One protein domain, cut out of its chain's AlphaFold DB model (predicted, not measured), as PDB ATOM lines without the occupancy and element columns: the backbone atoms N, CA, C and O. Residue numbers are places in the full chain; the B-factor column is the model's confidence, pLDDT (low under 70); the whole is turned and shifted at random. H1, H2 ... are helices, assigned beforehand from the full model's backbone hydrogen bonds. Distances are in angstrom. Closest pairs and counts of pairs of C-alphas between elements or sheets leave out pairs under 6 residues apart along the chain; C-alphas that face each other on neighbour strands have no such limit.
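Overview. This is residues 2 to 54 of the 113 residues of the protein "DUF89 domain-containing protein" of marine sediment metagenome (UniProt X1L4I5). With little regular structure, this is a flat, winding chain, with its longer helix, H2, toward one end of the long axis and a short helix, H1, toward the other. The long unnamed stretch of residues 19 to 44 runs between them. The printed part has 53 residues, with two named helices in the order H1, H2 and no named strand. The class is all helix, though the helices hold only 15 of the residues; the whole is compact, with a radius of gyration of the C-alphas of 11.2 A and spans of 31 by 26 by 12 A.

Arrangement. H2, residues 45 to 53, and H1, residues 13 to 18, are apart, with no C-alpha of the one within 8 A of the other. In both helices every O i to N i+4 pair is within hydrogen-bond range.

Along the chain. H2 measures 12.3 A from C-alpha 45 at (-11.715, 23.061, -3.866) to C-alpha 53 at (-2.843, 28.527, 2.718). H1 measures 8.8 A and begins with C-alpha 13 at (-0.369, 15.617, -13.730).

Size, cuts and confidence. The two C-alphas farthest apart, of Ser 20 and Glu 41, are 31.9 A apart. The link from H1 to H2 is long, with 26 residues. The printed part has no cut, and no printed residue is under 70 in pLDDT.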
ATOM      1  N   VAL A   2      -0.494  22.139 -11.302       96.12
ATOM      2  CA  VAL A   2      -0.561  21.789 -12.734       96.12
ATOM      3  C   VAL A   2      -1.982  22.021 -13.265       96.12
ATOM      4  O   VAL A   2      -2.870  22.396 -12.501       96.12
ATOM      5  N   LYS A   3      -2.218  21.835 -14.565       96.50
ATOM      6  CA  LYS A   3      -3.559  21.932 -15.155       96.50
ATOM      7  C   LYS A   3      -4.391  20.674 -14.862       96.50
ATOM      8  O   LYS A   3      -3.829  19.577 -14.801       96.50
ATOM      9  N   GLY A   4      -5.706  20.838 -14.692       94.06
ATOM     10  CA  GLY A   4      -6.647  19.731 -14.464       94.06
ATOM     11  C   GLY A   4      -6.847  18.831 -15.690       94.06
ATOM     12  O   GLY A   4      -7.127  17.643 -15.550       94.06
ATOM     13  N   GLY A   5      -6.609  19.363 -16.890       93.75
ATOM     14  CA  GLY A   5      -6.610  18.623 -18.153       93.75
ATOM     15  C   GLY A   5      -5.728  19.287 -19.218       93.75
ATOM     16  O   GLY A   5      -5.096  20.304 -18.935       93.75
ATOM     17  N   PRO A   6      -5.629  18.720 -20.431       92.81
ATOM     18  CA  PRO A   6      -4.804  19.286 -21.496       92.81
ATOM     19  C   PRO A   6      -5.230  20.716 -21.852       92.81
ATOM     20  O   PRO A   6      -6.371  20.943 -22.241       92.81
ATOM     21  N   SER A   7      -4.303  21.672 -21.767       91.38
ATOM     22  CA  SER A   7      -4.555  23.069 -22.136       91.38
ATOM     23  C   SER A   7      -3.337  23.667 -22.822       91.38
ATOM     24  O   SER A   7      -2.329  23.953 -22.180       91.38
ATOM     25  N   LEU A   8      -3.403  23.841 -24.145       90.44
ATOM     26  CA  LEU A   8      -2.275  24.302 -24.965       90.44
ATOM     27  C   LEU A   8      -0.996  23.485 -24.696       90.44
ATOM     28  O   LEU A   8      -0.895  22.336 -25.113       90.44
ATOM     29  N   ASN A   9      -0.019  24.092 -24.024       89.31
ATOM     30  CA  ASN A   9       1.252  23.495 -23.628       89.31
ATOM     31  C   ASN A   9       1.458  23.528 -22.101       89.31
ATOM     32  O   ASN A   9       2.600  23.471 -21.633       89.31
ATOM     33  N   ASP A  10       0.381  23.713 -21.334       91.88
ATOM     34  CA  ASP A  10       0.418  23.658 -19.879       91.88
ATOM     35  C   ASP A  10       0.589  22.219 -19.399       91.88
ATOM     36  O   ASP A  10      -0.045  21.296 -19.896       91.88
ATOM     37  N   VAL A  11       1.441  22.061 -18.386       93.38
ATOM     38  CA  VAL A  11       1.738  20.766 -17.776       93.38
ATOM     39  C   VAL A  11       0.522  20.283 -16.997       93.38
ATOM     40  O   VAL A  11       0.004  21.003 -16.144       93.38
ATOM     41  N   THR A  12       0.127  19.043 -17.245       95.06
ATOM     42  CA  THR A  12      -0.855  18.253 -16.496       95.06
ATOM     43  C   THR A  12      -0.163  17.319 -15.499       95.06
ATOM     44  O   THR A  12       1.054  17.116 -15.543       95.06
ATOM     45  N   ARG A  13      -0.927  16.665 -14.609       94.31
ATOM     46  CA  ARG A  13      -0.369  15.617 -13.730       94.31
ATOM     47  C   ARG A  13       0.273  14.474 -14.520       94.31
ATOM     48  O   ARG A  13       1.286  13.937 -14.084       94.31
ATOM     49  N   ALA A  14      -0.305  14.098 -15.662       93.12
ATOM     50  CA  ALA A  14       0.224  13.028 -16.505       93.12
ATOM     51  C   ALA A  14       1.607  13.387 -17.068       93.12
ATOM     52  O   ALA A  14       2.535  12.586 -16.976       93.12
ATOM     53  N   GLU A  15       1.768  14.611 -17.573       94.00
ATOM     54  CA  GLU A  15       3.050  15.101 -18.097       94.00
ATOM     55  C   GLU A  15       4.079  15.321 -16.988       94.00
ATOM     56  O   GLU A  15       5.261  15.038 -17.177       94.00
ATOM     57  N   LEU A  16       3.644  15.772 -15.806       94.38
ATOM     58  CA  LEU A  16       4.540  15.916 -14.664       94.38
ATOM     59  C   LEU A  16       5.080  14.555 -14.200       94.38
ATOM     60  O   LEU A  16       6.282  14.455 -13.961       94.38
ATOM     61  N   LYS A  17       4.237  13.515 -14.142       92.31
ATOM     62  CA  LYS A  17       4.618  12.151 -13.726       92.31
ATOM     63  C   LYS A  17       5.703  11.521 -14.587       92.31
ATOM     64  O   LYS A  17       6.595  10.845 -14.087       92.31
ATOM     65  N   VAL A  18       5.635  11.740 -15.898       92.81
ATOM     66  CA  VAL A  18       6.658  11.236 -16.830       92.81
ATOM     67  C   VAL A  18       7.891  12.141 -16.890       92.81
ATOM     68  O   VAL A  18       8.902  11.779 -17.492       92.81
ATOM     69  N   SER A  19       7.832  13.320 -16.268       90.94
ATOM     70  CA  SER A  19       8.955  14.245 -16.190       90.94
ATOM     71  C   SER A  19       9.896  13.902 -15.032       90.94
ATOM     72  O   SER A  19       9.534  13.291 -14.030       90.94
ATOM     73  N   SER A  20      11.122  14.409 -15.105       90.00
ATOM     74  CA  SER A  20      12.067  14.357 -13.987       90.00
ATOM     75  C   SER A  20      11.726  15.336 -12.848       90.00
ATOM     76  O   SER A  20      12.462  15.389 -11.859       90.00
ATOM     77  N   LEU A  21      10.645  16.113 -12.978       90.31
ATOM     78  CA  LEU A  21      10.303  17.206 -12.073       90.31
ATOM     79  C   LEU A  21       9.364  16.796 -10.943       90.31
ATOM     80  O   LEU A  21       9.430  17.439  -9.904       90.31
ATOM     81  N   GLU A  22       8.544  15.746 -11.086       92.38
ATOM     82  CA  GLU A  22       7.579  15.357 -10.038       92.38
ATOM     83  C   GLU A  22       8.267  15.183  -8.675       92.38
ATOM     84  O   GLU A  22       7.851  15.776  -7.686       92.38
ATOM     85  N   ARG A  23       9.424  14.505  -8.654       92.19
ATOM     86  CA  ARG A  23      10.230  14.273  -7.440       92.19
ATOM     87  C   ARG A  23      10.785  15.534  -6.759       92.19
ATOM     88  O   ARG A  23      11.429  15.421  -5.721       92.19
ATOM     89  N   ARG A  24      10.662  16.712  -7.379       93.81
ATOM     90  CA  ARG A  24      11.106  17.998  -6.811       93.81
ATOM     91  C   ARG A  24      10.026  18.660  -5.959       93.81
ATOM     92  O   ARG A  24      10.332  19.646  -5.298       93.81
ATOM     93  N   PHE A  25       8.801  18.143  -5.986       93.38
ATOM     94  CA  PHE A  25       7.667  18.698  -5.264       93.38
ATOM     95  C   PHE A  25       7.196  17.704  -4.204       93.38
ATOM     96  O   PHE A  25       7.020  16.523  -4.490       93.38
ATOM     97  N   SER A  26       6.998  18.184  -2.975       92.88
ATOM     98  CA  SER A  26       6.414  17.380  -1.892       92.88
ATOM     99  C   SER A  26       4.924  17.130  -2.106       92.88
ATOM    100  O   SER A  26       4.405  16.101  -1.690       92.88
ATOM    101  N   GLU A  27       4.255  18.063  -2.780       93.06
ATOM    102  CA  GLU A  27       2.837  18.003  -3.089       93.06
ATOM    103  C   GLU A  27       2.595  18.510  -4.510       93.06
ATOM    104  O   GLU A  27       3.203  19.480  -4.975       93.06
ATOM    105  N   VAL A  28       1.693  17.831  -5.212       94.50
ATOM    106  CA  VAL A  28       1.217  18.234  -6.529       94.50
ATOM    107  C   VAL A  28      -0.298  18.265  -6.455       94.50
ATOM    108  O   VAL A  28      -0.915  17.238  -6.185       94.50
ATOM    109  N   ALA A  29      -0.874  19.417  -6.768       95.81
ATOM    110  CA  ALA A  29      -2.301  19.598  -6.988       95.81
ATOM    111  C   ALA A  29      -2.565  20.210  -8.374       95.81
ATOM    112  O   ALA A  29      -1.634  20.696  -9.036       95.81
ATOM    113  N   ASP A  30      -3.814  20.170  -8.832       96.81
ATOM    114  CA  ASP A  30      -4.232  20.716 -10.125       96.81
ATOM    115  C   ASP A  30      -5.360  21.748  -9.994       96.81
ATOM    116  O   ASP A  30      -6.003  21.859  -8.953       96.81
ATOM    117  N   THR A  31      -5.566  22.547 -11.043       96.88
ATOM    118  CA  THR A  31      -6.576  23.618 -11.039       96.88
ATOM    119  C   THR A  31      -8.018  23.115 -11.068       96.88
ATOM    120  O   THR A  31      -8.917  23.915 -10.849       96.88
ATOM    121  N   GLY A  32      -8.276  21.839 -11.364       96.62
ATOM    122  CA  GLY A  32      -9.618  21.302 -11.615       96.62
ATOM    123  C   GLY A  32     -10.209  21.663 -12.980       96.62
ATOM    124  O   GLY A  32     -11.326  21.263 -13.282       96.62
ATOM    125  N   THR A  33      -9.470  22.404 -13.808       96.25
ATOM    126  CA  THR A  33      -9.934  22.957 -15.091       96.25
ATOM    127  C   THR A  33      -8.903  22.741 -16.198       96.25
ATOM    128  O   THR A  33      -7.710  22.582 -15.923       96.25
ATOM    129  N   ASP A  34      -9.343  22.748 -17.456       93.19
ATOM    130  CA  ASP A  34      -8.534  22.549 -18.670       93.19
ATOM    131  C   ASP A  34      -8.423  23.819 -19.548       93.19
ATOM    132  O   ASP A  34      -7.977  23.776 -20.696       93.19
ATOM    133  N   GLY A  35      -8.750  24.991 -18.991       93.44
ATOM    134  CA  GLY A  35      -8.596  26.304 -19.634       93.44
ATOM    135  C   GLY A  35      -7.250  26.992 -19.359       93.44
ATOM    136  O   GLY A  35      -6.551  26.662 -18.401       93.44
ATOM    137  N   ALA A  36      -6.881  27.987 -20.172       93.38
ATOM    138  CA  ALA A  36      -5.684  28.803 -19.947       93.38
ATOM    139  C   ALA A  36      -5.839  29.702 -18.703       93.38
ATOM    140  O   ALA A  36      -6.913  30.239 -18.451       93.38
ATOM    141  N   GLY A  37      -4.758  29.899 -17.941       95.50
ATOM    142  CA  GLY A  37      -4.812  30.691 -16.702       95.50
ATOM    143  C   GLY A  37      -5.648  30.018 -15.607       95.50
ATOM    144  O   GLY A  37      -5.681  28.787 -15.530       95.50
ATOM    145  N   ILE A  38      -6.287  30.816 -14.751       97.25
ATOM    146  CA  ILE A  38      -7.129  30.353 -13.642       97.25
ATOM    147  C   ILE A  38      -8.584  30.770 -13.880       97.25
ATOM    148  O   ILE A  38      -8.903  31.958 -13.882       97.25
ATOM    149  N   ASP A  39      -9.466  29.784 -14.039       96.56
ATOM    150  CA  ASP A  39     -10.916  29.987 -14.018       96.56
ATOM    151  C   ASP A  39     -11.420  29.901 -12.573       96.56
ATOM    152  O   ASP A  39     -11.736  28.831 -12.056       96.56
ATOM    153  N   TRP A  40     -11.437  31.048 -11.900       96.56
ATOM    154  CA  TRP A  40     -11.746  31.151 -10.477       96.56
ATOM    155  C   TRP A  40     -13.161  30.717 -10.084       96.56
ATOM    156  O   TRP A  40     -13.398  30.498  -8.898       96.56
ATOM    157  N   GLU A  41     -14.089  30.619 -11.035       96.62
ATOM    158  CA  GLU A  41     -15.460  30.172 -10.769       96.62
ATOM    159  C   GLU A  41     -15.571  28.643 -10.763       96.62
ATOM    160  O   GLU A  41     -16.440  28.092 -10.087       96.62
ATOM    161  N   HIS A  42     -14.667  27.957 -11.469       97.38
ATOM    162  CA  HIS A  42     -14.744  26.512 -11.710       97.38
ATOM    163  C   HIS A  42     -13.536  25.722 -11.192       97.38
ATOM    164  O   HIS A  42     -13.492  24.499 -11.342       97.38
ATOM    165  N   VAL A  43     -12.547  26.387 -10.590       97.62
ATOM    166  CA  VAL A  43     -11.389  25.710  -9.994       97.62
ATOM    167  C   VAL A  43     -11.781  24.734  -8.886       97.62
ATOM    168  O   VAL A  43     -12.797  24.884  -8.203       97.62
ATOM    169  N   SER A  44     -10.942  23.718  -8.684       97.19
ATOM    170  CA  SER A  44     -11.152  22.718  -7.639       97.19
ATOM    171  C   SER A  44     -11.112  23.335  -6.235       97.19
ATOM    172  O   SER A  44     -10.412  24.315  -5.968       97.19
ATOM    173  N   LYS A  45     -11.815  22.701  -5.288       97.19
ATOM    174  CA  LYS A  45     -11.715  23.061  -3.866       97.19
ATOM    175  C   LYS A  45     -10.274  22.937  -3.348       97.19
ATOM    176  O   LYS A  45      -9.823  23.808  -2.620       97.19
ATOM    177  N   GLU A  46      -9.552  21.895  -3.766       97.44
ATOM    178  CA  GLU A  46      -8.132  21.691  -3.430       97.44
ATOM    179  C   GLU A  46      -7.269  22.882  -3.882       97.44
ATOM    180  O   GLU A  46      -6.443  23.371  -3.115       97.44
ATOM    181  N   PHE A  47      -7.501  23.408  -5.094       97.19
ATOM    182  CA  PHE A  47      -6.808  24.599  -5.587       97.19
ATOM    183  C   PHE A  47      -7.073  25.820  -4.697       97.19
ATOM    184  O   PHE A  47      -6.130  26.517  -4.326       97.19
ATOM    185  N   LEU A  48      -8.337  26.077  -4.345       97.12
ATOM    186  CA  LEU A  48      -8.711  27.222  -3.509       97.12
ATOM    187  C   LEU A  48      -8.137  27.116  -2.092       97.12
ATOM    188  O   LEU A  48      -7.604  28.101  -1.584       97.12
ATOM    189  N   ASP A  49      -8.192  25.926  -1.490       96.94
ATOM    190  CA  ASP A  49      -7.643  25.671  -0.157       96.94
ATOM    191  C   ASP A  49      -6.122  25.930  -0.131       96.94
ATOM    192  O   ASP A  49      -5.616  26.526   0.820       96.94
ATOM    193  N   LEU A  50      -5.391  25.539  -1.182       96.38
ATOM    194  CA  LEU A  50      -3.950  25.795  -1.309       96.38
ATOM    195  C   LEU A  50      -3.622  27.267  -1.571       96.38
ATOM    196  O   LEU A  50      -2.641  27.773  -1.032       96.38
ATOM    197  N   VAL A  51      -4.425  27.966  -2.381       95.75
ATOM    198  CA  VAL A  51      -4.271  29.415  -2.586       95.75
ATOM    199  C   VAL A  51      -4.459  30.170  -1.270       95.75
ATOM    200  O   VAL A  51      -3.690  31.085  -0.996       95.75
ATOM    201  N   ASP A  52      -5.432  29.778  -0.444       95.19
ATOM    202  CA  ASP A  52      -5.652  30.411   0.861       95.19
ATOM    203  C   ASP A  52      -4.530  30.113   1.870       95.19
ATOM    204  O   ASP A  52      -4.201  30.962   2.701       95.19
ATOM    205  N   GLN A  53      -3.915  28.934   1.800       95.19
ATOM    206  CA  GLN A  53      -2.843  28.527   2.718       95.19
ATOM    207  C   GLN A  53      -1.447  29.012   2.309       95.19
ATOM    208  O   GLN A  53      -0.546  29.025   3.145       95.19
ATOM    209  N   ALA A  54      -1.235  29.375   1.043       95.44
ATOM    210  CA  ALA A  54       0.085  29.740   0.543       95.44
ATOM    211  C   ALA A  54       0.603  31.033   1.191       95.44
ATOM    212  O   ALA A  54      -0.079  32.045   1.146       95.44
TER     213      ALA A  54